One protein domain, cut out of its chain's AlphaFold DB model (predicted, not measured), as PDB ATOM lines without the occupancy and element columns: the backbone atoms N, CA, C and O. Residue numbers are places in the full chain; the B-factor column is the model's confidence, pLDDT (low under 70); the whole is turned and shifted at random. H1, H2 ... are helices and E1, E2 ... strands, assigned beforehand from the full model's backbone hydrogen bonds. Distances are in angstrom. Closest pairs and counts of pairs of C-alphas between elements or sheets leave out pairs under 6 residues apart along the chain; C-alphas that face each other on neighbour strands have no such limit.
ATOM      1  N   GLU A 205       0.982 -32.621-142.057       68.00
ATOM      2  CA  GLU A 205       2.429 -32.595-141.825       68.00
ATOM      3  C   GLU A 205       2.969 -31.167-141.610       68.00
ATOM      4  O   GLU A 205       3.864 -30.970-140.793       68.00
ATOM      5  N   PHE A 206       2.380 -30.158-142.261       70.31
ATOM      6  CA  PHE A 206       2.871 -28.772-142.237       70.31
ATOM      7  C   PHE A 206       2.043 -27.807-141.382       70.31
ATOM      8  O   PHE A 206       2.494 -26.695-141.099       70.31
ATOM      9  N   CYS A 207       0.857 -28.241-140.952       69.81
ATOM     10  CA  CYS A 207      -0.031 -27.492-140.056       69.81
ATOM     11  C   CYS A 207       0.392 -27.563-138.583       69.81
ATOM     12  O   CYS A 207      -0.224 -26.928-137.729       69.81
ATOM     13  N   SER A 208       1.376 -28.406-138.266       76.50
ATOM     14  CA  SER A 208       1.831 -28.598-136.896       76.50
ATOM     15  C   SER A 208       2.839 -27.525-136.486       76.50
ATOM     16  O   SER A 208       3.640 -27.043-137.291       76.50
ATOM     17  N   ARG A 209       2.794 -27.178-135.197       83.62
ATOM     18  CA  ARG A 209       3.731 -26.259-134.552       83.62
ATOM     19  C   ARG A 209       5.155 -26.763-134.758       83.62
ATOM     20  O   ARG A 209       5.488 -27.880-134.363       83.62
ATOM     21  N   ALA A 210       5.985 -25.934-135.374       87.69
ATOM     22  CA  ALA A 210       7.372 -26.241-135.654       87.69
ATOM     23  C   ALA A 210       8.249 -25.684-134.537       87.69
ATOM     24  O   ALA A 210       8.144 -24.508-134.190       87.69
ATOM     25  N   GLN A 211       9.129 -26.516-133.989       92.31
ATOM     26  CA  GLN A 211      10.025 -26.125-132.908       92.31
ATOM     27  C   GLN A 211      11.433 -26.628-133.210       92.31
ATOM     28  O   GLN A 211      11.611 -27.779-133.616       92.31
ATOM     29  N   SER A 212      12.442 -25.779-133.007       92.50
ATOM     30  CA  SER A 212      13.832 -26.233-133.054       92.50
ATOM     31  C   SER A 212      14.164 -27.082-131.827       92.50
ATOM     32  O   SER A 212      13.576 -26.918-130.757       92.50
ATOM     33  N   SER A 213      15.177 -27.938-131.935       91.31
ATOM     34  CA  SER A 213      15.747 -28.592-130.757       91.31
ATOM     35  C   SER A 213      16.324 -27.558-129.786       91.31
ATOM     36  O   SER A 213      16.909 -26.550-130.193       91.31
ATOM     37  N   GLU A 214      16.154 -27.823-128.493       92.00
ATOM     38  CA  GLU A 214      16.599 -26.945-127.415       92.00
ATOM     39  C   GLU A 214      18.128 -26.816-127.391       92.00
ATOM     40  O   GLU A 214      18.859 -27.809-127.360       92.00
ATOM     41  N   THR A 215      18.614 -25.578-127.361       91.88
ATOM     42  CA  THR A 215      20.026 -25.258-127.160       91.88
ATOM     43  C   THR A 215      20.248 -24.878-125.703       91.88
ATOM     44  O   THR A 215      19.538 -24.036-125.157       91.88
ATOM     45  N   ARG A 216      21.256 -25.485-125.067       91.94
ATOM     46  CA  ARG A 216      21.607 -25.234-123.664       91.94
ATOM     47  C   ARG A 216      22.987 -24.601-123.568       91.94
ATOM     48  O   ARG A 216      23.929 -25.070-124.200       91.94
ATOM     49  N   LEU A 217      23.111 -23.570-122.744       90.00
ATOM     50  CA  LEU A 217      24.368 -22.898-122.446       90.00
ATOM     51  C   LEU A 217      24.580 -22.859-120.935       90.00
ATOM     52  O   LEU A 217      23.783 -22.274-120.205       90.00
ATOM     53  N   LEU A 218      25.672 -23.458-120.467       87.88
ATOM     54  CA  LEU A 218      26.039 -23.428-119.054       87.88
ATOM     55  C   LEU A 218      26.584 -22.048-118.676       87.88
ATOM     56  O   LEU A 218      27.517 -21.532-119.297       87.88
ATOM     57  N   ILE A 219      26.035 -21.472-117.612       84.50
ATOM     58  CA  ILE A 219      26.536 -20.230-117.035       84.50
ATOM     59  C   ILE A 219      27.699 -20.599-116.120       84.50
ATOM     60  O   ILE A 219      27.523 -21.157-115.037       84.50
ATOM     61  N   SER A 220      28.917 -20.304-116.575       76.94
ATOM     62  CA  SER A 220      30.110 -20.481-115.750       76.94
ATOM     63  C   SER A 220      30.094 -19.481-114.594       76.94
ATOM     64  O   SER A 220      30.308 -18.276-114.773       76.94
ATOM     65  N   ASP A 221      29.936 -20.013-113.387       67.50
ATOM     66  CA  ASP A 221      30.516 -19.414-112.193       67.50
ATOM     67  C   ASP A 221      32.043 -19.472-112.357       67.50
ATOM     68  O   ASP A 221      32.555 -20.412-112.968       67.50
ATOM     69  N   ASN A 222      32.801 -18.501-111.834       63.16
ATOM     70  CA  ASN A 222      34.267 -18.397-112.016       63.16
ATOM     71  C   ASN A 222      35.077 -19.617-111.503       63.16
ATOM     72  O   ASN A 222      36.304 -19.609-111.513       63.16
ATOM     73  N   ASN A 262      22.721 -24.068-113.407       83.44
ATOM     74  CA  ASN A 262      22.798 -22.678-113.843       83.44
ATOM     75  C   ASN A 262      22.999 -22.670-115.364       83.44
ATOM     76  O   ASN A 262      24.131 -22.767-115.843       83.44
ATOM     77  N   GLN A 263      21.910 -22.615-116.123       89.75
ATOM     78  CA  GLN A 263      21.947 -22.661-117.577       89.75
ATOM     79  C   GLN A 263      20.939 -21.695-118.194       89.75
ATOM     80  O   GLN A 263      19.942 -21.305-117.589       89.75
ATOM     81  N   LEU A 264      21.234 -21.314-119.428       92.31
ATOM     82  CA  LEU A 264      20.291 -20.691-120.336       92.31
ATOM     83  C   LEU A 264      19.836 -21.766-121.314       92.31
ATOM     84  O   LEU A 264      20.668 -22.478-121.878       92.31
ATOM     85  N   GLN A 265      18.534 -21.881-121.511       94.25
ATOM     86  CA  GLN A 265      17.941 -22.764-122.502       94.25
ATOM     87  C   GLN A 265      17.146 -21.928-123.489       94.25
ATOM     88  O   GLN A 265      16.457 -20.994-123.092       94.25
ATOM     89  N   SER A 266      17.250 -22.229-124.775       95.75
ATOM     90  CA  SER A 266      16.522 -21.475-125.785       95.75
ATOM     91  C   SER A 266      16.175 -22.331-126.989       95.75
ATOM     92  O   SER A 266      16.882 -23.284-127.322       95.75
ATOM     93  N   TYR A 267      15.065 -21.991-127.630       96.38
ATOM     94  CA  TYR A 267      14.612 -22.594-128.875       96.38
ATOM     95  C   TYR A 267      13.758 -21.592-129.653       96.38
ATOM     96  O   TYR A 267      13.267 -20.603-129.098       96.38
ATOM     97  N   ILE A 268      13.584 -21.860-130.942       96.50
ATOM     98  CA  ILE A 268      12.699 -21.093-131.813       96.50
ATOM     99  C   ILE A 268      11.451 -21.877-132.163       96.50
ATOM    100  O   ILE A 268      11.440 -23.110-132.156       96.50
ATOM    101  N   GLU A 269      10.408 -21.130-132.480       95.31
ATOM    102  CA  GLU A 269       9.078 -21.659-132.665       95.31
ATOM    103  C   GLU A 269       8.315 -20.920-133.756       95.31
ATOM    104  O   GLU A 269       8.331 -19.688-133.827       95.31
ATOM    105  N   LEU A 270       7.604 -21.703-134.562       94.00
ATOM    106  CA  LEU A 270       6.648 -21.242-135.552       94.00
ATOM    107  C   LEU A 270       5.326 -22.015-135.412       94.00
ATOM    108  O   LEU A 270       5.330 -23.196-135.059       94.00
ATOM    109  N   PRO A 271       4.181 -21.386-135.715       90.94
ATOM    110  CA  PRO A 271       2.887 -22.057-135.727       90.94
ATOM    111  C   PRO A 271       2.766 -23.083-136.861       90.94
ATOM    112  O   PRO A 271       2.101 -24.096-136.675       90.94
ATOM    113  N   THR A 272       3.417 -22.836-138.000       90.38
ATOM    114  CA  THR A 272       3.411 -23.686-139.200       90.38
ATOM    115  C   THR A 272       4.813 -23.759-139.805       90.38
ATOM    116  O   THR A 272       5.696 -22.968-139.465       90.38
ATOM    117  N   GLN A 273       5.038 -24.722-140.702       89.19
ATOM    118  CA  GLN A 273       6.310 -24.861-141.430       89.19
ATOM    119  C   GLN A 273       6.255 -24.322-142.859       89.19
ATOM    120  O   GLN A 273       7.304 -24.160-143.476       89.19
ATOM    121  N   VAL A 274       5.061 -24.081-143.399       89.25
ATOM    122  CA  VAL A 274       4.858 -23.635-144.781       89.25
ATOM    123  C   VAL A 274       4.470 -22.167-144.790       89.25
ATOM    124  O   VAL A 274       3.601 -21.764-144.020       89.25
ATOM    125  N   PHE A 275       5.111 -21.410-145.677       90.50
ATOM    126  CA  PHE A 275       4.861 -19.990-145.880       90.50
ATOM    127  C   PHE A 275       4.860 -19.635-147.368       90.50
ATOM    128  O   PHE A 275       5.655 -20.143-148.166       90.50
ATOM    129  N   GLY A 276       3.978 -18.719-147.734       90.25
ATOM    130  CA  GLY A 276       3.947 -18.013-148.997       90.25
ATOM    131  C   GLY A 276       5.070 -16.992-149.131       90.25
ATOM    132  O   GLY A 276       5.651 -16.503-148.163       90.25
ATOM    133  N   ARG A 277       5.357 -16.602-150.373       89.94
ATOM    134  CA  ARG A 277       6.148 -15.393-150.643       89.94
ATOM    135  C   ARG A 277       5.427 -14.172-150.089       89.94
ATOM    136  O   ARG A 277       4.213 -14.067-150.223       89.94
ATOM    137  N   SER A 278       6.187 -13.244-149.520       92.38
ATOM    138  CA  SER A 278       5.674 -12.052-148.837       92.38
ATOM    139  C   SER A 278       4.816 -12.343-147.603       92.38
ATOM    140  O   SER A 278       4.337 -11.399-146.979       92.38
ATOM    141  N   GLU A 279       4.631 -13.609-147.221       92.31
ATOM    142  CA  GLU A 279       3.927 -13.953-145.993       92.31
ATOM    143  C   GLU A 279       4.786 -13.587-144.783       92.31
ATOM    144  O   GLU A 279       6.022 -13.664-144.816       92.31
ATOM    145  N   MET A 280       4.125 -13.157-143.711       93.50
ATOM    146  CA  MET A 280       4.785 -12.882-142.443       93.50
ATOM    147  C   MET A 280       5.269 -14.180-141.798       93.50
ATOM    148  O   MET A 280       4.587 -15.197-141.831       93.50
ATOM    149  N   LEU A 281       6.437 -14.121-141.162       94.19
ATOM    150  CA  LEU A 281       6.992 -15.210-140.368       94.19
ATOM    151  C   LEU A 281       6.712 -14.927-138.881       94.19
ATOM    152  O   LEU A 281       7.423 -14.112-138.284       94.19
ATOM    153  N   PRO A 282       5.692 -15.559-138.270       94.31
ATOM    154  CA  PRO A 282       5.347 -15.397-136.854       94.31
ATOM    155  C   PRO A 282       6.334 -16.141-135.937       94.31
ATOM    156  O   PRO A 282       5.991 -17.117-135.267       94.31
ATOM    157  N   LEU A 283       7.596 -15.708-135.964       96.06
ATOM    158  CA  LEU A 283       8.707 -16.326-135.248       96.06
ATOM    159  C   LEU A 283       8.697 -15.929-133.771       96.06
ATOM    160  O   LEU A 283       8.752 -14.745-133.435       96.06
ATOM    161  N   LYS A 284       8.729 -16.931-132.894       96.69
ATOM    162  CA  LYS A 284       8.903 -16.750-131.450       96.69
ATOM    163  C   LYS A 284      10.232 -17.340-131.003       96.69
ATOM    164  O   LYS A 284      10.587 -18.451-131.394       96.69
ATOM    165  N   VAL A 285      10.955 -16.607-130.164       96.94
ATOM    166  CA  VAL A 285      12.188 -17.075-129.521       96.94
ATOM    167  C   VAL A 285      11.918 -17.241-128.037       96.94
ATOM    168  O   VAL A 285      11.599 -16.278-127.343       96.94
ATOM    169  N   LYS A 286      12.045 -18.466-127.539       96.44
ATOM    170  CA  LYS A 286      11.845 -18.790-126.127       96.44
ATOM    171  C   LYS A 286      13.210 -18.833-125.452       96.44
ATOM    172  O   LYS A 286      14.134 -19.453-125.977       96.44
ATOM    173  N   LEU A 287      13.358 -18.164-124.316       95.88
ATOM    174  CA  LEU A 287      14.573 -18.143-123.510       95.88
ATOM    175  C   LEU A 287      14.205 -18.420-122.055       95.88
ATOM    176  O   LEU A 287      13.510 -17.635-121.416       95.88
ATOM    177  N   LEU A 288      14.707 -19.530-121.529       94.12
ATOM    178  CA  LEU A 288      14.571 -19.926-120.141       94.12
ATOM    179  C   LEU A 288      15.911 -19.741-119.426       94.12
ATOM    180  O   LEU A 288      16.913 -20.369-119.767       94.12
ATOM    181  N   ASN A 289      15.928 -18.879-118.419       92.00
ATOM    182  CA  ASN A 289      17.051 -18.688-117.519       92.00
ATOM    183  C   ASN A 289      16.805 -19.456-116.220       92.00
ATOM    184  O   ASN A 289      16.042 -19.014-115.366       92.00
ATOM    185  N   THR A 290      17.469 -20.595-116.047       88.81
ATOM    186  CA  THR A 290      17.390 -21.365-114.797       88.81
ATOM    187  C   THR A 290      18.438 -20.923-113.775       88.81
ATOM    188  O   THR A 290      18.467 -21.448-112.661       88.81
ATOM    189  N   SER A 291      19.317 -19.977-114.124       86.88
ATOM    190  CA  SER A 291      20.322 -19.472-113.196       86.88
ATOM    191  C   SER A 291      19.744 -18.425-112.258       86.88
ATOM    192  O   SER A 291      19.254 -17.375-112.665       86.88
ATOM    193  N   THR A 292      19.907 -18.669-110.963       82.25
ATOM    194  CA  THR A 292      19.515 -17.728-109.908       82.25
ATOM    195  C   THR A 292      20.522 -16.589-109.718       82.25
ATOM    196  O   THR A 292      20.195 -15.565-109.115       82.25
ATOM    197  N   HIS A 293      21.748 -16.739-110.227       85.38
ATOM    198  CA  HIS A 293      22.844 -15.787-110.020       85.38
ATOM    199  C   HIS A 293      23.098 -14.870-111.213       85.38
ATOM    200  O   HIS A 293      23.699 -13.811-111.033       85.38
ATOM    201  N   PHE A 294      22.640 -15.251-112.406       89.00
ATOM    202  CA  PHE A 294      22.754 -14.445-113.613       89.00
ATOM    203  C   PHE A 294      21.432 -13.745-113.915       89.00
ATOM    204  O   PHE A 294      20.398 -14.388-114.095       89.00
ATOM    205  N   LYS A 295      21.470 -12.416-113.985       90.06
ATOM    206  CA  LYS A 295      20.325 -11.590-114.376       90.06
ATOM    207  C   LYS A 295      20.599 -10.947-115.727       90.06
ATOM    208  O   LYS A 295      21.615 -10.275-115.893       90.06
ATOM    209  N   ILE A 296      19.698 -11.185-116.679       91.44
ATOM    210  CA  ILE A 296      19.801 -10.689-118.053       91.44
ATOM    211  C   ILE A 296      19.375  -9.223-118.068       91.44
ATOM    212  O   ILE A 296      18.323  -8.884-117.532       91.44
ATOM    213  N   SER A 297      20.190  -8.357-118.660       90.00
ATOM    214  CA  SER A 297      19.888  -6.931-118.824       90.00
ATOM    215  C   SER A 297      19.537  -6.577-120.265       90.00
ATOM    216  O   SER A 297      18.662  -5.736-120.482       90.00
ATOM    217  N   VAL A 298      20.217  -7.208-121.231       91.12
ATOM    218  CA  VAL A 298      20.064  -6.946-122.667       91.12
ATOM    219  C   VAL A 298      20.075  -8.270-123.429       91.12
ATOM    220  O   VAL A 298      20.920  -9.135-123.187       91.12
ATOM    221  N   LEU A 299      19.149  -8.418-124.375       94.50
ATOM    222  CA  LEU A 299      19.112  -9.532-125.315       94.50
ATOM    223  C   LEU A 299      19.158  -8.998-126.742       94.50
ATOM    224  O   LEU A 299      18.318  -8.193-127.136       94.50
ATOM    225  N   LYS A 300      20.101  -9.489-127.543       95.50
ATOM    226  CA  LYS A 300      20.149  -9.205-128.977       95.50
ATOM    227  C   LYS A 300      19.869 -10.478-129.757       95.50
ATOM    228  O   LYS A 300      20.550 -11.484-129.564       95.50
ATOM    229  N   ILE A 301      18.891 -10.423-130.651       96.69
ATOM    230  CA  ILE A 301      18.444 -11.553-131.465       96.69
ATOM    231  C   ILE A 301      18.791 -11.258-132.919       96.69
ATOM    232  O   ILE A 301      18.253 -10.323-133.505       96.69
ATOM    233  N   ASN A 302      19.681 -12.048-133.513       96.94
ATOM    234  CA  ASN A 302      19.958 -11.991-134.945       96.94
ATOM    235  C   ASN A 302      19.233 -13.147-135.625       96.94
ATOM    236  O   ASN A 302      19.531 -14.303-135.333       96.94
ATOM    237  N   VAL A 303      18.306 -12.836-136.522       96.94
ATOM    238  CA  VAL A 303      17.539 -13.808-137.302       96.94
ATOM    239  C   VAL A 303      18.012 -13.752-138.743       96.94
ATOM    240  O   VAL A 303      18.042 -12.677-139.341       96.94
ATOM    241  N   GLN A 304      18.347 -14.901-139.318       97.19
ATOM    242  CA  GLN A 304      18.747 -15.019-140.714       97.19
ATOM    243  C   GLN A 304      17.949 -16.128-141.401       97.19
ATOM    244  O   GLN A 304      17.992 -17.284-140.983       97.19
ATOM    245  N   LEU A 305      17.256 -15.766-142.482       97.12
ATOM    246  CA  LEU A 305      16.633 -16.706-143.410       97.12
ATOM    247  C   LEU A 305      17.636 -17.020-144.520       97.12
ATOM    248  O   LEU A 305      18.083 -16.114-145.230       97.12
ATOM    249  N   SER A 306      17.978 -18.291-144.685       96.88
ATOM    250  CA  SER A 306      18.886 -18.773-145.727       96.88
ATOM    251  C   SER A 306      18.208 -19.766-146.659       96.88
ATOM    252  O   SER A 306      17.356 -20.538-146.232       96.88
ATOM    253  N   GLN A 307      18.628 -19.765-147.919       95.75
ATOM    254  CA  GLN A 307      18.287 -20.743-148.943       95.75
ATOM    255  C   GLN A 307      19.499 -21.642-149.186       95.75
ATOM    256  O   GLN A 307      20.601 -21.141-149.412       95.75
ATOM    257  N   ARG A 308      19.298 -22.958-149.177       94.94
ATOM    258  CA  ARG A 308      20.343 -23.953-149.416       94.94
ATOM    259  C   ARG A 308      19.972 -24.899-150.544       94.94
ATOM    260  O   ARG A 308      18.853 -25.411-150.577       94.94
ATOM    261  N   ILE A 309      20.927 -25.165-151.431       92.25
ATOM    262  CA  ILE A 309      20.841 -26.272-152.389       92.25
ATOM    263  C   ILE A 309      21.587 -27.449-151.776       92.25
ATOM    264  O   ILE A 309      22.784 -27.355-151.504       92.25
ATOM    265  N   VAL A 310      20.869 -28.541-151.534       90.62
ATOM    266  CA  VAL A 310      21.426 -29.762-150.952       90.62
ATOM    267  C   VAL A 310      21.394 -30.854-152.006       90.62
ATOM    268  O   VAL A 310      20.330 -31.204-152.514       90.62
ATOM    269  N   MET A 311      22.555 -31.401-152.347       84.06
ATOM    270  CA  MET A 311      22.660 -32.530-153.265       84.06
ATOM    271  C   MET A 311      22.192 -33.786-152.545       84.06
ATOM    272  O   MET A 311      22.795 -34.211-151.566       84.06
ATOM    273  N   THR A 312      21.105 -34.382-153.021       80.38
ATOM    274  CA  THR A 312      20.547 -35.596-152.414       80.38
ATOM    275  C   THR A 312      21.069 -36.866-153.069       80.38
ATOM    276  O   THR A 312      20.974 -37.934-152.474       80.38
ATOM    277  N   CYS A 313      21.688 -36.763-154.249       71.81
ATOM    278  CA  CYS A 313      22.420 -37.873-154.836       71.81
ATOM    279  C   CYS A 313      23.810 -37.941-154.182       71.81
ATOM    280  O   CYS A 313      24.684 -37.129-154.480       71.81
ATOM    281  N   GLY A 314      24.011 -38.888-153.262       66.38
ATOM    282  CA  GLY A 314      25.287 -39.085-152.561       66.38
ATOM    283  C   GLY A 314      25.295 -38.547-151.126       66.38
ATOM    284  O   GLY A 314      24.371 -38.802-150.363       66.38
ATOM    285  N   PHE A 315      26.359 -37.834-150.740       70.12
ATOM    286  CA  PHE A 315      26.696 -37.519-149.339       70.12
ATOM    287  C   PHE A 315      25.884 -36.385-148.677       70.12
ATOM    288  O   PHE A 315      26.227 -35.969-147.573       70.12
ATOM    289  N   GLY A 316      24.823 -35.865-149.308       75.44
ATOM    290  CA  GLY A 316      24.019 -34.788-148.707       75.44
ATOM    291  C   GLY A 316      24.724 -33.425-148.668       75.44
ATOM    292  O   GLY A 316      24.448 -32.611-147.787       75.44
ATOM    293  N   GLU A 317      25.675 -33.181-149.573       85.44
ATOM    294  CA  GLU A 317      26.494 -31.966-149.565       85.44
ATOM    295  C   GLU A 317      25.659 -30.714-149.881       85.44
ATOM    296  O   GLU A 317      24.823 -30.705-150.787       85.44
ATOM    297  N   THR A 318      25.897 -29.633-149.133       88.44
ATOM    298  CA  THR A 318      25.315 -28.320-149.433       88.44
ATOM    299  C   THR A 318      26.193 -27.614-150.461       88.44
ATOM    300  O   THR A 318      27.292 -27.181-150.130       88.44
ATOM    301  N   THR A 319      25.713 -27.482-151.695       85.69
ATOM    302  CA  THR A 319      26.469 -26.854-152.794       85.69
ATOM    303  C   THR A 319      26.342 -25.339-152.819       85.69
ATOM    304  O   THR A 319      27.233 -24.651-153.312       85.69
ATOM    305  N   GLU A 320      25.259 -24.803-152.266       90.62
ATOM    306  CA  GLU A 320      25.048 -23.366-152.147       90.62
ATOM    307  C   GLU A 320      24.328 -23.038-150.846       90.62
ATOM    308  O   GLU A 320      23.386 -23.729-150.457       90.62
ATOM    309  N   ASN A 321      24.755 -21.954-150.198       93.12
ATOM    310  CA  ASN A 321      24.068 -21.357-149.064       93.12
ATOM    311  C   ASN A 321      23.985 -19.841-149.265       93.12
ATOM    312  O   ASN A 321      24.996 -19.138-149.216       93.12
ATOM    313  N   LYS A 322      22.772 -19.341-149.490       94.44
ATOM    314  CA  LYS A 322      22.489 -17.937-149.774       94.44
ATOM    315  C   LYS A 322      21.638 -17.335-148.662       94.44
ATOM    316  O   LYS A 322      20.517 -17.776-148.426       94.44
ATOM    317  N   ALA A 323      22.128 -16.281-148.017       95.19
ATOM    318  CA  ALA A 323      21.319 -15.486-147.097       95.19
ATOM    319  C   ALA A 323      20.260 -14.692-147.884       95.19
ATOM    320  O   ALA A 323      20.605 -13.898-148.757       95.19
ATOM    321  N   LEU A 324      18.980 -14.916-147.588       94.81
ATOM    322  CA  LEU A 324      17.857 -14.210-148.213       94.81
ATOM    323  C   LEU A 324      17.438 -12.972-147.415       94.81
ATOM    324  O   LEU A 324      17.088 -11.950-147.996       94.81
ATOM    325  N   MET A 325      17.467 -13.069-146.087       94.81
ATOM    326  CA  MET A 325      17.145 -11.983-145.160       94.81
ATOM    327  C   MET A 325      18.018 -12.119-143.911       94.81
ATOM    328  O   MET A 325      18.273 -13.230-143.453       94.81
ATOM    329  N   SER A 326      18.431 -10.989-143.336       94.94
ATOM    330  CA  SER A 326      19.047 -10.919-142.010       94.94
ATOM    331  C   SER A 326      18.491  -9.713-141.256       94.94
ATOM    332  O   SER A 326      18.451  -8.611-141.806       94.94
ATOM    333  N   LYS A 327      18.026  -9.916-140.021       94.94
ATOM    334  CA  LYS A 327      17.520  -8.861-139.133       94.94
ATOM    335  C   LYS A 327      18.095  -9.014-137.732       94.94
ATOM    336  O   LYS A 327      18.277 -10.127-137.248       94.94
ATOM    337  N   ARG A 328      18.347  -7.882-137.074       94.75
ATOM    338  CA  ARG A 328      18.830  -7.815-135.693       94.75
ATOM    339  C   ARG A 328      17.841  -7.040-134.835       94.75
ATOM    340  O   ARG A 328      17.488  -5.915-135.177       94.75
ATOM    341  N   PHE A 329      17.462  -7.635-133.715       93.75
ATOM    342  CA  PHE A 329      16.585  -7.055-132.705       93.75
ATOM    343  C   PHE A 329      17.359  -6.871-131.405       93.75
ATOM    344  O   PHE A 329      18.195  -7.713-131.066       93.75
ATOM    345  N   VAL A 330      17.093  -5.786-130.682       91.19
ATOM    346  CA  VAL A 330      17.678  -5.520-129.362       91.19
ATOM    347  C   VAL A 330      16.555  -5.261-128.367       91.19
ATOM    348  O   VAL A 330      15.708  -4.401-128.594       91.19
ATOM    349  N   PHE A 331      16.566  -6.006-127.267       89.81
ATOM    350  CA  PHE A 331      15.643  -5.866-126.150       89.81
ATOM    351  C   PHE A 331      16.418  -5.420-124.917       89.81
ATOM    352  O   PHE A 331      17.346  -6.108-124.479       89.81
ATOM    353  N   ASN A 332      16.014  -4.284-124.356       87.75
ATOM    354  CA  ASN A 332      16.580  -3.734-123.135       87.75
ATOM    355  C   ASN A 332      15.547  -3.839-122.016       87.75
ATOM    356  O   ASN A 332      14.417  -3.388-122.168       87.75
ATOM    357  N   SER A 333      15.953  -4.350-120.857       80.50
ATOM    358  CA  SER A 333      15.088  -4.383-119.663       80.50
ATOM    359  C   SER A 333      14.633  -2.995-119.175       80.50
ATOM    360  O   SER A 333      13.656  -2.892-118.440       80.50
ATOM    361  N   ALA A 334      15.333  -1.924-119.565       67.94
ATOM    362  CA  ALA A 334      15.050  -0.554-119.128       67.94
ATOM    363  C   ALA A 334      13.851   0.094-119.839       67.94
ATOM    364  O   ALA A 334      13.343   1.108-119.372       67.94
ATOM    365  N   GLU A 335      13.399  -0.456-120.970       60.47
ATOM    366  CA  GLU A 335      12.344   0.159-121.789       60.47
ATOM    367  C   GLU A 335      10.925  -0.068-121.233       60.47
ATOM    368  O   GLU A 335       9.988   0.594-121.673       60.47
ATOM    369  N   GLU A 336      10.749  -0.942-120.234       52.59
ATOM    370  CA  GLU A 336       9.422  -1.327-119.723       52.59
ATOM    371  C   GLU A 336       8.982  -0.608-118.435       52.59
ATOM    372  O   GLU A 336       7.833  -0.756-118.023       52.59
ATOM    373  N   THR A 337       9.831   0.216-117.806       48.38
ATOM    374  CA  THR A 337       9.460   0.953-116.578       48.38
ATOM    375  C   THR A 337       9.644   2.472-116.727       48.38
ATOM    376  O   THR A 337      10.767   2.966-116.735       48.38
ATOM    377  N   PRO A 338       8.550   3.262-116.811       42.62
ATOM    378  CA  PRO A 338       8.614   4.716-116.990       42.62
ATOM    379  C   PRO A 338       8.859   5.505-115.688       42.62
ATOM    380  O   PRO A 338       8.617   6.711-115.641       42.62
ATOM    381  N   SER A 339       9.326   4.873-114.609       45.03
ATOM    382  CA  SER A 339       9.589   5.566-113.345       45.03
ATOM    383  C   SER A 339      11.060   5.965-113.248       45.03
ATOM    384  O   SER A 339      11.919   5.155-112.906       45.03
ATOM    385  N   GLY A 340      11.337   7.230-113.569       48.12
ATOM    386  CA  GLY A 340      12.634   7.854-113.334       48.12
ATOM    387  C   GLY A 340      13.036   7.853-111.854       48.12
ATOM    388  O   GLY A 340      12.183   7.786-110.973       48.12
ATOM    389  N   TYR A 341      14.344   8.018-111.638       45.75
ATOM    390  CA  TYR A 341      15.048   8.148-110.352       45.75
ATOM    391  C   TYR A 341      15.369   6.843-109.610       45.75
ATOM    392  O   TYR A 341      14.773   6.515-108.597       45.75
ATOM    393  N   ASP A 342      16.366   6.110-110.099       44.50
ATOM    394  CA  ASP A 342      17.686   5.976-109.458       44.50
ATOM    395  C   ASP A 342      18.571   5.119-110.377       44.50
ATOM    396  O   ASP A 342      18.060   4.383-111.215       44.50
ATOM    397  N   GLY A 343      19.899   5.204-110.266       54.56
ATOM    398  CA  GLY A 343      20.872   4.472-111.103       54.56
ATOM    399  C   GLY A 343      20.876   2.937-110.945       54.56
ATOM    400  O   GLY A 343      21.933   2.305-111.009       54.56
ATOM    401  N   HIS A 344      19.722   2.320-110.695       58.62
ATOM    402  CA  HIS A 344      19.540   0.885-110.581       58.62
ATOM    403  C   HIS A 344      19.479   0.237-111.967       58.62
ATOM    404  O   HIS A 344      18.611   0.528-112.780       58.62
ATOM    405  N   PHE A 345      20.409  -0.687-112.219       61.94
ATOM    406  CA  PHE A 345      20.334  -1.598-113.359       61.94
ATOM    407  C   PHE A 345      18.988  -2.338-113.335       61.94
ATOM    408  O   PHE A 345      18.721  -3.087-112.391       61.94
ATOM    409  N   THR A 346      18.170  -2.133-114.365       73.50
ATOM    410  CA  THR A 346      16.988  -2.949-114.646       73.50
ATOM    411  C   THR A 346      17.438  -4.300-115.203       73.50
ATOM    412  O   THR A 346      18.480  -4.406-115.857       73.50
ATOM    413  N   PHE A 347      16.681  -5.352-114.910       82.94
ATOM    414  CA  PHE A 347      16.914  -6.695-115.432       82.94
ATOM    415  C   PHE A 347      15.577  -7.293-115.851       82.94
ATOM    416  O   PHE A 347      14.536  -6.866-115.365       82.94
ATOM    417  N   PHE A 348      15.606  -8.300-116.717       83.44
ATOM    418  CA  PHE A 348      14.427  -9.125-116.940       83.44
ATOM    419  C   PHE A 348      14.129  -9.913-115.657       83.44
ATOM    420  O   PHE A 348      14.968 -10.686-115.176       83.44
ATOM    421  N   ASP A 349      12.950  -9.683-115.083       76.56
ATOM    422  CA  ASP A 349      12.576 -10.242-113.780       76.56
ATOM    423  C   ASP A 349      12.105 -11.700-113.863       76.56
ATOM    424  O   ASP A 349      12.126 -12.419-112.860       76.56
ATOM    425  N   CYS A 350      11.775 -12.172-115.066       83.19
ATOM    426  CA  CYS A 350      11.217 -13.498-115.304       83.19
ATOM    427  C   CYS A 350      12.259 -14.488-115.820       83.19
ATOM    428  O   CYS A 350      13.147 -14.158-116.605       83.19
ATOM    429  N   ASN A 351      12.118 -15.740-115.389       86.38
ATOM    430  CA  ASN A 351      13.001 -16.817-115.820       86.38
ATOM    431  C   ASN A 351      12.586 -17.361-117.187       86.38
ATOM    432  O   ASN A 351      13.455 -17.683-117.987       86.38
ATOM    433  N   SER A 352      11.281 -17.434-117.464       91.62
ATOM    434  CA  SER A 352      10.733 -17.851-118.756       91.62
ATOM    435  C   SER A 352      10.337 -16.626-119.580       91.62
ATOM    436  O   SER A 352       9.418 -15.891-119.215       91.62
ATOM    437  N   MET A 353      11.051 -16.382-120.676       94.00
ATOM    438  CA  MET A 353      10.863 -15.224-121.548       94.00
ATOM    439  C   MET A 353      10.527 -15.684-122.969       94.00
ATOM    440  O   MET A 353      11.192 -16.556-123.528       94.00
ATOM    441  N   CYS A 354       9.519 -15.067-123.578       95.25
ATOM    442  CA  CYS A 354       9.118 -15.293-124.959       95.25
ATOM    443  C   CYS A 354       9.249 -13.995-125.750       95.25
ATOM    444  O   CYS A 354       8.503 -13.057-125.511       95.25
ATOM    445  N   PHE A 355      10.144 -13.955-126.729       95.00
ATOM    446  CA  PHE A 355      10.311 -12.814-127.622       95.00
ATOM    447  C   PHE A 355       9.532 -13.077-128.908       95.00
ATOM    448  O   PHE A 355       9.893 -13.959-129.690       95.00
ATOM    449  N   ASP A 356       8.437 -12.347-129.091       94.75
ATOM    450  CA  ASP A 356       7.573 -12.439-130.261       94.75
ATOM    451  C   ASP A 356       8.054 -11.463-131.342       94.75
ATOM    452  O   ASP A 356       8.031 -10.244-131.154       94.75
ATOM    453  N   LEU A 357       8.527 -12.009-132.463       94.56
ATOM    454  CA  LEU A 357       9.026 -11.261-133.620       94.56
ATOM    455  C   LEU A 357       7.992 -11.207-134.758       94.56
ATOM    456  O   LEU A 357       8.321 -10.822-135.886       94.56
ATOM    457  N   THR A 358       6.750 -11.617-134.479       90.19
ATOM    458  CA  THR A 358       5.650 -11.607-135.446       90.19
ATOM    459  C   THR A 358       5.435 -10.199-136.003       90.19
ATOM    460  O   THR A 358       5.446  -9.213-135.274       90.19
ATOM    461  N   GLY A 359       5.249 -10.101-137.321       87.00
ATOM    462  CA  GLY A 359       5.038  -8.829-138.021       87.00
ATOM    463  C   GLY A 359       6.317  -8.132-138.485       87.00
ATOM    464  O   GLY A 359       6.259  -7.296-139.381       87.00
ATOM    465  N   LEU A 360       7.485  -8.516-137.961       90.88
ATOM    466  CA  LEU A 360       8.763  -7.909-138.350       90.88
ATOM    467  C   LEU A 360       9.545  -8.745-139.362       90.88
ATOM    468  O   LEU A 360      10.520  -8.260-139.932       90.88
ATOM    469  N   LEU A 361       9.149  -9.988-139.613       93.50
ATOM    470  CA  LEU A 361       9.816 -10.895-140.543       93.50
ATOM    471  C   LEU A 361       8.841 -11.297-141.649       93.50
ATOM    472  O   LEU A 361       7.676 -11.570-141.376       93.50
ATOM    473  N   HIS A 362       9.319 -11.336-142.891       94.56
ATOM    474  CA  HIS A 362       8.546 -11.792-144.045       94.56
ATOM    475  C   HIS A 362       9.418 -12.644-144.962       94.56
ATOM    476  O   HIS A 362      10.625 -12.410-145.076       94.56
ATOM    477  N   VAL A 363       8.814 -13.605-145.652       94.31
ATOM    478  CA  VAL A 363       9.490 -14.321-146.738       94.31
ATOM    479  C   VAL A 363       9.690 -13.345-147.903       94.31
ATOM    480  O   VAL A 363       8.710 -12.763-148.367       94.31
ATOM    481  N   PRO A 364      10.914 -13.127-148.416       94.12
ATOM    482  CA  PRO A 364      11.123 -12.192-149.517       94.12
ATOM    483  C   PRO A 364      10.294 -12.556-150.764       94.12
ATOM    484  O   PRO A 364      10.205 -13.738-151.112       94.12
ATOM    485  N   PRO A 365       9.747 -11.576-151.508       91.44
ATOM    486  CA  PRO A 365       8.959 -11.843-152.717       91.44
ATOM    487  C   PRO A 365       9.773 -12.537-153.819       91.44
ATOM    488  O   PRO A 365       9.231 -13.286-154.628       91.44
ATOM    489  N   SER A 366      11.089 -12.317-153.838       89.69
ATOM    490  CA  SER A 366      12.029 -12.941-154.772       89.69
ATOM    491  C   SER A 366      12.501 -14.333-154.339       89.69
ATOM    492  O   SER A 366      13.343 -14.920-155.017       89.69
ATOM    493  N   CYS A 367      12.027 -14.854-153.201       91.06
ATOM    494  CA  CYS A 367      12.433 -16.161-152.688       91.06
ATOM    495  C   CYS A 367      12.035 -17.275-153.665       91.06
ATOM    496  O   CYS A 367      10.921 -17.284-154.193       91.06
ATOM    497  N   ALA A 368      12.917 -18.239-153.920       91.06
ATOM    498  CA  ALA A 368      12.546 -19.416-154.697       91.06
ATOM    499  C   ALA A 368      11.589 -20.315-153.891       91.06
ATOM    500  O   ALA A 368      11.543 -20.254-152.665       91.06
ATOM    501  N   TYR A 369      10.796 -21.132-154.585       91.12
ATOM    502  CA  TYR A 369       9.948 -22.121-153.920       91.12
ATOM    503  C   TYR A 369      10.792 -23.296-153.438       91.12
ATOM    504  O   TYR A 369      11.719 -23.703-154.132       91.12
ATOM    505  N   SER A 370      10.458 -23.875-152.288       91.50
ATOM    506  CA  SER A 370      11.109 -25.092-151.809       91.50
ATOM    507  C   SER A 370      10.913 -26.238-152.802       91.50
ATOM    508  O   SER A 370       9.818 -26.460-153.324       91.50
ATOM    509  N   ILE A 371      11.983 -26.997-153.034       89.69
ATOM    510  CA  ILE A 371      11.997 -28.141-153.948       89.69
ATOM    511  C   ILE A 371      12.323 -29.388-153.125       89.69
ATOM    512  O   ILE A 371      13.466 -29.540-152.688       89.69
ATOM    513  N   PRO A 372      11.354 -30.289-152.888       86.75
ATOM    514  CA  PRO A 372      11.619 -31.519-152.159       86.75
ATOM    515  C   PRO A 372      12.435 -32.487-153.024       86.75
ATOM    516  O   PRO A 372      12.254 -32.553-154.241       86.75
ATOM    517  N   SER A 373      13.303 -33.283-152.402       84.12
ATOM    518  CA  SER A 373      14.205 -34.211-153.105       84.12
ATOM    519  C   SER A 373      13.465 -35.209-154.004       84.12
ATOM    520  O   SER A 373      13.897 -35.499-155.117       84.12
ATOM    521  N   ASN A 374      12.291 -35.682-153.582       80.50
ATOM    522  CA  ASN A 374      11.462 -36.597-154.372       80.50
ATOM    523  C   ASN A 374      11.006 -36.008-155.722       80.50
ATOM    524  O   ASN A 374      10.809 -36.754-156.682       80.50
ATOM    525  N   SER A 375      10.873 -34.683-155.831       78.06
ATOM    526  CA  SER A 375      10.451 -34.006-157.062       78.06
ATOM    527  C   SER A 375      11.566 -33.928-158.108       78.06
ATOM    528  O   SER A 375      11.296 -33.907-159.310       78.06
ATOM    529  N   THR A 376      12.827 -33.982-157.678       76.44
ATOM    530  CA  THR A 376      14.000 -33.975-158.564       76.44
ATOM    531  C   THR A 376      14.571 -35.370-158.800       76.44
ATOM    532  O   THR A 376      15.645 -35.489-159.387       76.44
ATOM    533  N   LYS A 377      13.854 -36.431-158.394       74.75
ATOM    534  CA  LYS A 377      14.351 -37.820-158.389       74.75
ATOM    535  C   LYS A 377      15.630 -37.964-157.567       74.75
ATOM    536  O   LYS A 377      16.587 -38.581-158.021       74.75
ATOM    537  N   GLU A 378      15.639 -37.332-156.401       78.69
ATOM    538  CA  GLU A 378      16.734 -37.413-155.436       78.69
ATOM    539  C   GLU A 378      18.061 -36.867-155.973       78.69
ATOM    540  O   GLU A 378      19.114 -37.188-155.437       78.69
ATOM    541  N   VAL A 379      18.045 -35.963-156.956       78.69
ATOM    542  CA  VAL A 379      19.272 -35.281-157.398       78.69
ATOM    543  C   VAL A 379      19.639 -34.152-156.436       78.69
ATOM    544  O   VAL A 379      20.764 -34.095-155.944       78.69
ATOM    545  N   TYR A 380      18.692 -33.265-156.137       85.19
ATOM    546  CA  TYR A 380      18.898 -32.186-155.172       85.19
ATOM    547  C   TYR A 380      17.585 -31.713-154.547       85.19
ATOM    548  O   TYR A 380      16.500 -31.906-155.098       85.19
ATOM    549  N   SER A 381      17.678 -31.033-153.416       90.31
ATOM    550  CA  SER A 381      16.578 -30.293-152.810       90.31
ATOM    551  C   SER A 381      16.941 -28.823-152.637       90.31
ATOM    552  O   SER A 381      18.110 -28.456-152.509       90.31
ATOM    553  N   LEU A 382      15.915 -27.974-152.657       93.69
ATOM    554  CA  LEU A 382      16.020 -26.556-152.335       93.69
ATOM    555  C   LEU A 382      15.308 -26.321-151.009       93.69
ATOM    556  O   LEU A 382      14.087 -26.479-150.916       93.69
ATOM    557  N   VAL A 383      16.094 -25.991-149.992       94.19
ATOM    558  CA  VAL A 383      15.679 -25.911-148.593       94.19
ATOM    559  C   VAL A 383      15.808 -24.477-148.098       94.19
ATOM    560  O   VAL A 383      16.714 -23.755-148.507       94.19
ATOM    561  N   HIS A 384      14.910 -24.073-147.204       96.00
ATOM    562  CA  HIS A 384      14.970 -22.789-146.523       96.00
ATOM    563  C   HIS A 384      15.088 -23.027-145.023       96.00
ATOM    564  O   HIS A 384      14.364 -23.855-144.476       96.00
ATOM    565  N   ASP A 385      15.976 -22.295-144.361       95.81
ATOM    566  CA  ASP A 385      16.194 -22.418-142.922       95.81
ATOM    567  C   ASP A 385      16.193 -21.055-142.253       95.81
ATOM    568  O   ASP A 385      16.775 -20.092-142.762       95.81
ATOM    569  N   ILE A 386      15.584 -21.004-141.075       96.81
ATOM    570  CA  ILE A 386      15.679 -19.879-140.159       96.81
ATOM    571  C   ILE A 386      16.747 -20.214-139.128       96.81
ATOM    572  O   ILE A 386      16.616 -21.162-138.356       96.81
ATOM    573  N   SER A 387      17.799 -19.409-139.103       96.69
ATOM    574  CA  SER A 387      18.861 -19.475-138.102       96.69
ATOM    575  C   SER A 387      18.749 -18.286-137.155       96.69
ATOM    576  O   SER A 387      18.481 -17.161-137.583       96.69
ATOM    577  N   VAL A 388      18.930 -18.537-135.857       97.56
ATOM    578  CA  VAL A 388      18.847 -17.501-134.825       97.56
ATOM    579  C   VAL A 388      20.078 -17.545-133.933       97.56
ATOM    580  O   VAL A 388      20.419 -18.579-133.363       97.56
ATOM    581  N   ASN A 389      20.728 -16.392-133.795       97.56
ATOM    582  CA  ASN A 389      21.894 -16.201-132.944       97.56
ATOM    583  C   ASN A 389      21.568 -15.178-131.858       97.56
ATOM    584  O   ASN A 389      21.245 -14.027-132.164       97.56
ATOM    585  N   LEU A 390      21.696 -15.590-130.602       97.25
ATOM    586  CA  LEU A 390      21.458 -14.749-129.437       97.25
ATOM    587  C   LEU A 390      22.780 -14.223-128.879       97.25
ATOM    588  O   LEU A 390      23.728 -14.986-128.683       97.25
ATOM    589  N   GLU A 391      22.828 -12.929-128.579       96.56
ATOM    590  CA  GLU A 391      23.850 -12.308-127.735       96.56
ATOM    591  C   GLU A 391      23.162 -11.825-126.454       96.56
ATOM    592  O   GLU A 391      22.299 -10.949-126.487       96.56
ATOM    593  N   ILE A 392      23.502 -12.467-125.339       94.56
ATOM    594  CA  ILE A 392      22.831 -12.339-124.047       94.56
ATOM    595  C   ILE A 392      23.787 -11.650-123.089       94.56
ATOM    596  O   ILE A 392      24.845 -12.183-122.754       94.56
ATOM    597  N   GLU A 393      23.414 -10.469-122.634       92.25
ATOM    598  CA  GLU A 393      24.222  -9.627-121.765       92.25
ATOM    599  C   GLU A 393      23.546  -9.504-120.400       92.25
ATOM    600  O   GLU A 393      22.331  -9.320-120.294       92.25
ATOM    601  N   GLY A 394      24.333  -9.632-119.336       90.25
ATOM    602  CA  GLY A 394      23.802  -9.607-117.984       90.25
ATOM    603  C   GLY A 394      24.874  -9.523-116.913       90.25
ATOM    604  O   GLY A 394      26.066  -9.365-117.184       90.25
ATOM    605  N   ILE A 395      24.438  -9.638-115.664       88.44
ATOM    606  CA  ILE A 395      25.296  -9.506-114.487       88.44
ATOM    607  C   ILE A 395      25.185 -10.763-113.630       88.44
ATOM    608  O   ILE A 395      24.085 -11.213-113.307       88.44
ATOM    609  N   ILE A 396      26.336 -11.298-113.224       86.81
ATOM    610  CA  ILE A 396      26.433 -12.303-112.165       86.81
ATOM    611  C   ILE A 396      26.546 -11.584-110.823       86.81
ATOM    612  O   ILE A 396      27.455 -10.773-110.623       86.81
ATOM    613  N   ARG A 397      25.631 -11.886-109.901       79.81
ATOM    614  CA  ARG A 397      25.687 -11.405-108.514       79.81
ATOM    615  C   ARG A 397      26.497 -12.391-107.674       79.81
ATOM    616  O   ARG A 397      26.142 -13.569-107.621       79.81
ATOM    617  N   ALA A 398      27.559 -11.934-107.002       68.38
ATOM    618  CA  ALA A 398      28.176 -12.766-105.972       68.38
ATOM    619  C   ALA A 398      27.154 -12.996-104.845       68.38
ATOM    620  O   ALA A 398      26.411 -12.092-104.468       68.38
ATOM    621  N   LYS A 399      27.060 -14.252-104.404       64.12
ATOM    622  CA  LYS A 399      26.071 -14.806-103.470       64.12
ATOM    623  C   LYS A 399      25.526 -13.805-102.436       64.12
ATOM    624  O   LYS A 399      26.213 -13.493-101.473       64.12
ATOM    625  N   ASN A 400      24.241 -13.472-102.546       50.69
ATOM    626  CA  ASN A 400      23.402 -13.266-101.368       50.69
ATOM    627  C   ASN A 400      22.329 -14.353-101.379       50.69
ATOM    628  O   ASN A 400      21.487 -14.430-102.271       50.69
ATOM    629  N   ILE A 401      22.491 -15.272-100.435       52.53
ATOM    630  CA  ILE A 401      21.716 -16.493-100.277       52.53
ATOM    631  C   ILE A 401      20.392 -16.094 -99.628       52.53
ATOM    632  O   ILE A 401      20.351 -15.859 -98.431       52.53
ATOM    633  N   ASN A 402      19.324 -16.038-100.418       49.84
ATOM    634  CA  ASN A 402      17.994 -16.375 -99.921       49.84
ATOM    635  C   ASN A 402      17.475 -17.526-100.797       49.84
ATOM    636  O   ASN A 402      17.179 -17.305-101.972       49.84
ATOM    637  N   PRO A 403      17.447 -18.766-100.277       50.72
ATOM    638  CA  PRO A 403      17.204 -19.974-101.064       50.72
ATOM    639  C   PRO A 403      15.718 -20.248-101.361       50.72
ATOM    640  O   PRO A 403      15.406 -21.293-101.919       50.72
ATOM    641  N   GLU A 404      14.803 -19.329-101.043       49.56
ATOM    642  CA  GLU A 404      13.351 -19.541-101.186       49.56
ATOM    643  C   GLU A 404      12.696 -18.740-102.322       49.56
ATOM    644  O   GLU A 404      11.483 -18.524-102.330       49.56
ATOM    645  N   LEU A 405      13.464 -18.307-103.324       55.75
ATOM    646  CA  LEU A 405      12.856 -17.798-104.553       55.75
ATOM    647  C   LEU A 405      12.277 -18.981-105.332       55.75
ATOM    648  O   LEU A 405      12.975 -19.640-106.103       55.75
ATOM    649  N   LYS A 406      10.983 -19.250-105.108       60.06
ATOM    650  CA  LYS A 406      10.170 -20.067-106.010       60.06
ATOM    651  C   LYS A 406      10.426 -19.557-107.428       60.06
ATOM    652  O   LYS A 406      10.212 -18.374-107.692       60.06
ATOM    653  N   LEU A 407      10.938 -20.421-108.308       63.72
ATOM    654  CA  LEU A 407      11.036 -20.093-109.726       63.72
ATOM    655  C   LEU A 407       9.613 -19.852-110.217       63.72
ATOM    656  O   LEU A 407       8.847 -20.799-110.392       63.72
ATOM    657  N   ASP A 408       9.262 -18.588-110.410       65.19
ATOM    658  CA  ASP A 408       8.077 -18.262-111.174       65.19
ATOM    659  C   ASP A 408       8.354 -18.657-112.627       65.19
ATOM    660  O   ASP A 408       9.251 -18.120-113.287       65.19
ATOM    661  N   MET A 409       7.643 -19.690-113.073       73.88
ATOM    662  CA  MET A 409       7.709 -20.223-114.432       73.88
ATOM    663  C   MET A 409       6.650 -19.583-115.333       73.88
ATOM    664  O   MET A 409       6.467 -20.032-116.465       73.88
ATOM    665  N   THR A 410       5.954 -18.549-114.848       81.56
ATOM    666  CA  THR A 410       5.049 -17.750-115.671       81.56
ATOM    667  C   THR A 410       5.843 -17.134-116.817       81.56
ATOM    668  O   THR A 410       6.855 -16.458-116.626       81.56
ATOM    669  N   GLU A 411       5.403 -17.438-118.031       85.50
ATOM    670  CA  GLU A 411       6.006 -16.929-119.250       85.50
ATOM    671  C   GLU A 411       5.637 -15.459-119.451       85.50
ATOM    672  O   GLU A 411       4.456 -15.115-119.505       85.50
ATOM    673  N   VAL A 412       6.650 -14.608-119.614       87.38
ATOM    674  CA  VAL A 412       6.456 -13.211-120.016       87.38
ATOM    675  C   VAL A 412       6.752 -13.048-121.497       87.38
ATOM    676  O   VAL A 412       7.784 -13.507-121.992       87.38
ATOM    677  N   ILE A 413       5.819 -12.408-122.202       87.81
ATOM    678  CA  ILE A 413       5.884 -12.188-123.645       87.81
ATOM    679  C   ILE A 413       6.356 -10.760-123.912       87.81
ATOM    680  O   ILE A 413       5.678  -9.799-123.559       87.81
ATOM    681  N   TYR A 414       7.493 -10.647-124.587       87.00
ATOM    682  CA  TYR A 414       8.080  -9.406-125.070       87.00
ATOM    683  C   TYR A 414       7.783  -9.281-126.562       87.00
ATOM    684  O   TYR A 414       8.196 -10.130-127.354       87.00
ATOM    685  N   PHE A 415       7.074  -8.228-126.956       85.44
ATOM    686  CA  PHE A 415       6.759  -7.970-128.359       85.44
ATOM    687  C   PHE A 415       7.835  -7.089-128.979       85.44
ATOM    688  O   PHE A 415       8.082  -5.982-128.499       85.44
ATOM    689  N   ALA A 416       8.458  -7.556-130.058       82.38
ATOM    690  CA  ALA A 416       9.348  -6.709-130.831       82.38
ATOM    691  C   ALA A 416       8.555  -5.607-131.542       82.38
ATOM    692  O   ALA A 416       7.506  -5.860-132.137       82.38
ATOM    693  N   ARG A 417       9.091  -4.390-131.529       82.94
ATOM    694  CA  ARG A 417       8.610  -3.252-132.318       82.94
ATOM    695  C   ARG A 417       9.648  -2.881-133.371       82.94
ATOM    696  O   ARG A 417      10.801  -3.308-133.296       82.94
ATOM    697  N   GLU A 418       9.257  -2.073-134.354       77.12
ATOM    698  CA  GLU A 418      10.203  -1.547-135.351       77.12
ATOM    699  C   GLU A 418      11.354  -0.774-134.690       77.12
ATOM    700  O   GLU A 418      12.490  -0.875-135.140       77.12
ATOM    701  N   ASP A 419      11.099  -0.117-133.557       69.88
ATOM    702  CA  ASP A 419      12.116   0.586-132.764       69.88
ATOM    703  C   ASP A 419      13.208  -0.351-132.210       69.88
ATOM    704  O   ASP A 419      14.345   0.067-131.993       69.88
ATOM    705  N   ASN A 420      12.903  -1.644-132.038       71.81
ATOM    706  CA  ASN A 420      13.882  -2.654-131.634       71.81
ATOM    707  C   ASN A 420      14.801  -3.079-132.798       71.81
ATOM    708  O   ASN A 420      15.790  -3.783-132.562       71.81
ATOM    709  N   MET A 421      14.502  -2.684-134.046       69.88
ATOM    710  CA  MET A 421      15.338  -2.951-135.217       69.88
ATOM    711  C   MET A 421      16.465  -1.916-135.331       69.88
ATOM    712  O   MET A 421      16.291  -0.803-135.823       69.88
ATOM    713  N   PHE A 422      17.676  -2.299-134.930       68.19
ATOM    714  CA  PHE A 422      18.852  -1.437-135.064       68.19
ATOM    715  C   PHE A 422      19.395  -1.431-136.504       68.19
ATOM    716  O   PHE A 422      19.851  -2.460-136.999       68.19
ATOM    717  N   VAL A 423      19.435  -0.253-137.144       48.72
ATOM    718  CA  VAL A 423      20.096  -0.045-138.455       48.72
ATOM    719  C   VAL A 423      21.533   0.484-138.320       48.72
ATOM    720  O   VAL A 423      22.323   0.341-139.250       48.72
ATOM    721  N   HIS A 424      21.945   1.027-137.171       42.28
ATOM    722  CA  HIS A 424      23.305   1.557-137.001       42.28
ATOM    723  C   HIS A 424      23.847   1.381-135.584       42.28
ATOM    724  O   HIS A 424      23.186   1.729-134.606       42.28
ATOM    725  N   GLU A 425      25.085   0.886-135.487       47.00
ATOM    726  CA  GLU A 425      25.888   0.877-134.266       47.00
ATOM    727  C   GLU A 425      26.090   2.314-133.762       47.00
ATOM    728  O   GLU A 425      27.092   2.971-134.051       47.00
ATOM    729  N   ARG A 426      25.177   2.809-132.923       40.91
ATOM    730  CA  ARG A 426      25.594   3.770-131.905       40.91
ATOM    731  C   ARG A 426      26.454   3.007-130.911       40.91
ATOM    732  O   ARG A 426      25.974   2.446-129.932       40.91
ATOM    733  N   ASN A 427      27.753   3.005-131.197       46.34
ATOM    734  CA  ASN A 427      28.811   2.895-130.208       46.34
ATOM    735  C   ASN A 427      28.565   3.945-129.115       46.34
ATOM    736  O   ASN A 427      29.109   5.044-129.172       46.34
ATOM    737  N   GLN A 428      27.708   3.650-128.140       43.31
ATOM    738  CA  GLN A 428      27.475   4.537-127.009       43.31
ATOM    739  C   GLN A 428      27.555   3.755-125.697       43.31
ATOM    740  O   GLN A 428      26.616   3.140-125.214       43.31
ATOM    741  N   ALA A 429      28.768   3.809-125.145       42.53
ATOM    742  CA  ALA A 429      28.993   4.226-123.765       42.53
ATOM    743  C   ALA A 429      28.456   3.356-122.610       42.53
ATOM    744  O   ALA A 429      28.235   3.880-121.528       42.53
ATOM    745  N   VAL A 430      28.386   2.027-122.756       48.09
ATOM    746  CA  VAL A 430      28.388   1.119-121.576       48.09
ATOM    747  C   VAL A 430      29.792   0.553-121.294       48.09
ATOM    748  O   VAL A 430      30.016  -0.242-120.384       48.09
ATOM    749  N   LYS A 431      30.816   1.013-122.028       46.88
ATOM    750  CA  LYS A 431      32.211   0.790-121.635       46.88
ATOM    751  C   LYS A 431      32.595   1.792-120.544       46.88
ATOM    752  O   LYS A 431      32.855   2.951-120.845       46.88
ATOM    753  N   LYS A 432      32.751   1.258-119.327       46.38
ATOM    754  CA  LYS A 432      33.441   1.839-118.157       46.38
ATOM    755  C   LYS A 432      32.612   2.772-117.261       46.38
ATOM    756  O   LYS A 432      33.028   3.891-116.988       46.38
ATOM    757  N   LEU A 433      31.512   2.281-116.693       44.66
ATOM    758  CA  LEU A 433      31.135   2.722-115.346       44.66
ATOM    759  C   LEU A 433      31.841   1.800-114.350       44.66
ATOM    760  O   LEU A 433      31.684   0.581-114.403       44.66
ATOM    761  N   ASN A 434      32.706   2.398-113.530       41.56
ATOM    762  CA  ASN A 434      33.487   1.729-112.496       41.56
ATOM    763  C   ASN A 434      32.599   0.787-111.675       41.56
ATOM    764  O   ASN A 434      31.602   1.202-111.090       41.56
ATOM    765  N   ILE A 435      32.996  -0.483-111.645       47.97
ATOM    766  CA  ILE A 435      32.395  -1.533-110.830       47.97
ATOM    767  C   ILE A 435      32.635  -1.159-109.364       47.97
ATOM    768  O   ILE A 435      33.715  -1.386-108.823       47.97
ATOM    769  N   GLN A 436      31.640  -0.555-108.725       46.47
ATOM    770  CA  GLN A 436      31.527  -0.543-107.273       46.47
ATOM    771  C   GLN A 436      30.670  -1.752-106.872       46.47
ATOM    772  O   GLN A 436      29.463  -1.778-107.116       46.47
ATOM    773  N   GLY A 437      31.308  -2.770-106.288       60.62
ATOM    774  CA  GLY A 437      30.653  -3.938-105.682       60.62
ATOM    775  C   GLY A 437      30.721  -5.251-106.478       60.62
ATOM    776  O   GLY A 437      31.155  -5.286-107.624       60.62
ATOM    777  N   ASP A 438      30.259  -6.325-105.830       67.50
ATOM    778  CA  ASP A 438      30.277  -7.765-106.175       67.50
ATOM    779  C   ASP A 438      29.569  -8.196-107.490       67.50
ATOM    780  O   ASP A 438      29.010  -9.294-107.604       67.50
ATOM    781  N   ARG A 439      29.529  -7.327-108.500       76.56
ATOM    782  CA  ARG A 439      28.790  -7.519-109.753       76.56
ATOM    783  C   ARG A 439      29.756  -7.705-110.915       76.56
ATOM    784  O   ARG A 439      30.508  -6.799-111.258       76.56
ATOM    785  N   VAL A 440      29.700  -8.869-111.560       83.12
ATOM    786  CA  VAL A 440      30.512  -9.176-112.748       83.12
ATOM    787  C   VAL A 440      29.618  -9.162-113.980       83.12
ATOM    788  O   VAL A 440      28.700  -9.974-114.086       83.12
ATOM    789  N   TYR A 441      29.893  -8.260-114.919       85.75
ATOM    790  CA  TYR A 441      29.220  -8.249-116.214       85.75
ATOM    791  C   TYR A 441      29.707  -9.412-117.082       85.75
ATOM    792  O   TYR A 441      30.915  -9.630-117.209       85.75
ATOM    793  N   LYS A 442      28.779 -10.149-117.693       90.06
ATOM    794  CA  LYS A 442      29.083 -11.225-118.640       90.06
ATOM    795  C   LYS A 442      28.211 -11.116-119.886       90.06
ATOM    796  O   LYS A 442      27.045 -10.738-119.818       90.06
ATOM    797  N   SER A 443      28.808 -11.481-121.015       91.75
ATOM    798  CA  SER A 443      28.135 -11.621-122.301       91.75
ATOM    799  C   SER A 443      28.289 -13.060-122.777       91.75
ATOM    800  O   SER A 443      29.372 -13.645-122.684       91.75
ATOM    801  N   TYR A 444      27.193 -13.623-123.257       94.06
ATOM    802  CA  TYR A 444      27.076 -14.987-123.731       94.06
ATOM    803  C   TYR A 444      26.563 -14.984-125.167       94.06
ATOM    804  O   TYR A 444      25.725 -14.164-125.536       94.06
ATOM    805  N   ARG A 445      27.045 -15.925-125.980       95.31
ATOM    806  CA  ARG A 445      26.540 -16.153-127.335       95.31
ATOM    807  C   ARG A 445      25.939 -17.541-127.425       95.31
ATOM    808  O   ARG A 445      26.550 -18.503-126.965       95.31
ATOM    809  N   MET A 446      24.754 -17.630-128.010       95.56
ATOM    810  CA  MET A 446      24.035 -18.882-128.186       95.56
ATOM    811  C   MET A 446      23.554 -18.989-129.632       95.56
ATOM    812  O   MET A 446      22.828 -18.125-130.118       95.56
ATOM    813  N   HIS A 447      23.979 -20.050-130.312       96.25
ATOM    814  CA  HIS A 447      23.553 -20.380-131.669       96.25
ATOM    815  C   HIS A 447      22.433 -21.411-131.581       96.25
ATOM    816  O   HIS A 447      22.673 -22.527-131.119       96.25
ATOM    817  N   LEU A 448      21.217 -21.025-131.963       95.69
ATOM    818  CA  LEU A 448      20.068 -21.923-131.917       95.69
ATOM    819  C   LEU A 448      20.088 -22.872-133.111       95.69
ATOM    820  O   LEU A 448      20.564 -22.518-134.193       95.69
ATOM    821  N   ASN A 449      19.558 -24.078-132.912       93.38
ATOM    822  CA  ASN A 449      19.422 -25.036-134.001       93.38
ATOM    823  C   ASN A 449      18.507 -24.454-135.093       93.38
ATOM    824  O   ASN A 449      17.437 -23.931-134.764       93.38
ATOM    825  N   PRO A 450      18.910 -24.515-136.374       94.00
ATOM    826  CA  PRO A 450      18.123 -23.944-137.454       94.00
ATOM    827  C   PRO A 450      16.784 -24.670-137.590       94.00
ATOM    828  O   PRO A 450      16.704 -25.889-137.428       94.00
ATOM    829  N   LEU A 451      15.737 -23.912-137.903       94.69
ATOM    830  CA  LEU A 451      14.403 -24.439-138.165       94.69
ATOM    831  C   LEU A 451      14.130 -24.390-139.663       94.69
ATOM    832  O   LEU A 451      14.106 -23.313-140.264       94.69
ATOM    833  N   GLN A 452      13.932 -25.562-140.254       93.56
ATOM    834  CA  GLN A 452      13.611 -25.691-141.667       93.56
ATOM    835  C   GLN A 452      12.177 -25.214-141.931       93.56
ATOM    836  O   GLN A 452      11.251 -25.589-141.211       93.56
ATOM    837  N   ILE A 453      12.000 -24.421-142.986       93.12
ATOM    838  CA  ILE A 453      10.694 -23.986-143.484       93.12
ATOM    839  C   ILE A 453      10.522 -24.344-144.964       93.12
ATOM    840  O   ILE A 453      11.482 -24.557-145.714       93.12
ATOM    841  N   PHE A 454       9.272 -24.384-145.405       91.31
ATOM    842  CA  PHE A 454       8.878 -24.626-146.781       91.31
ATOM    843  C   PHE A 454       8.277 -23.361-147.380       91.31
ATOM    844  O   PHE A 454       7.288 -22.839-146.879       91.31
ATOM    845  N   VAL A 455       8.859 -22.882-148.478       90.75
ATOM    846  CA  VAL A 455       8.315 -21.749-149.227       90.75
ATOM    847  C   VAL A 455       7.489 -22.293-150.383       90.75
ATOM    848  O   VAL A 455       8.024 -22.963-151.267       90.75
ATOM    849  N   GLY A 456       6.187 -22.039-150.380       85.94
ATOM    850  CA  GLY A 456       5.233 -22.591-151.343       85.94
ATOM    851  C   GLY A 456       4.160 -21.588-151.726       85.94
ATOM    852  O   GLY A 456       4.183 -20.451-151.268       85.94
ATOM    853  N   HIS A 457       3.220 -21.985-152.577       76.62
ATOM    854  CA  HIS A 457       1.988 -21.219-152.745       76.62
ATOM    855  C   HIS A 457       0.907 -21.834-151.858       76.62
ATOM    856  O   HIS A 457       0.576 -23.005-152.053       76.62
ATOM    857  N   SER A 458       0.416 -21.063-150.888       54.16
ATOM    858  CA  SER A 458      -0.642 -21.454-149.958       54.16
ATOM    859  C   SER A 458      -2.017 -21.174-150.578       54.16
ATOM    860  O   SER A 458      -2.488 -20.038-150.567       54.16
ATOM    861  N   GLY A 459      -2.634 -22.201-151.165       47.62
ATOM    862  CA  GLY A 459      -4.075 -22.228-151.439       47.62
ATOM    863  C   GLY A 459      -4.645 -21.279-152.511       47.62
ATOM    864  O   GLY A 459      -4.027 -20.337-152.987       47.62
TER     865      GLY A 459
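Overview. This is residues 205 to 222 and 262 to 459 of the 462 residues of an uncharacterized protein of Rhizopus delemar (strain RA 99-880 / ATCC MYA-4621 / FGSC 9543 / NRRL 43880) (UniProt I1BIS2). Two sheets partly face to face make an elongated sandwich: short strands E1, E2, E3, E6 and E8 form one sheet, and the long strands E4, E5 and E7, with E9 and E10, form the other and run on beyond the first. The strands of the two sheets cross at 43 degrees, and residues 338 to 343 and 424 to 436 stick out as loops. The printed part has 216 residues, with ten named strands and two four-residue helices in the order E1 E2 E3 E4 E5 H1 E6 H2 E7 E8 E9 E10; it is mostly strand, with under half of the residues in named elements. The first sheet, E1 E2 E3 E6 E8, is mixed; the second is branched, with antiparallel pairs. The whole is a rod of 64 by 32 by 31 A, only just compact, close to loose, with a radius of gyration of the C-alphas of 20.1 A.

Arrangement. E1, residues 215 to 218, is antiparallel to E2, residues 263 to 270; N 217 and O 264, 2.8 A apart, are within hydrogen-bond range. E2 forms a hairpin with E3, residues 284 to 289, with N 265 and O 288 at 2.8 A. E3 is antiparallel to E6, residues 352 to 356, with N 287 and O 353 at 2.8 A. E6 is parallel to E8, residues 412 to 415, with N 414 and O 354 at 2.8 A. In the twisted second sheet, E4, residues 294 to 311, and E5, residues 318 to 332, form a hairpin, with N 301 and O 329 at 2.8 A. E4 bends by 87 degrees at residue 297. E7, residues 380 to 397, lies on the other side of E4, antiparallel, with N 391 and O 300 at 2.9 A. On the other side of E7 from E4 lie E9, residues 439 to 447, with N 392 and O 444 at 2.8 A, and E10, residues 451 to 455, with N 386 and O 451 at 2.9 A. H1, residues 333 to 336, only grazes this sheet; H2, residues 373 to 376, stands only just at its level, at a height of 3.8 A. Both are too short for an O i to N i+4 pair.

Along the chain. E1 begins at C-alpha 215 (20.026, -25.258, -127.160). E4 measures 43.6 A, E5 37.0 A, E7 51.5 A and E9 25.9 A. E10 ends at C-alpha 455 (8.315, -21.749, -149.227).

Size, cuts and confidence. Residues 223 to 261 are not printed; C-alphas 222 and 262 are 12.4 A apart. Among the long links is E8 to E9, 23 residues. Mean pLDDT of the printed part is 81.5; 49 residues are under 70, among them 334 to 345, 398 to 408 and 421 to 438.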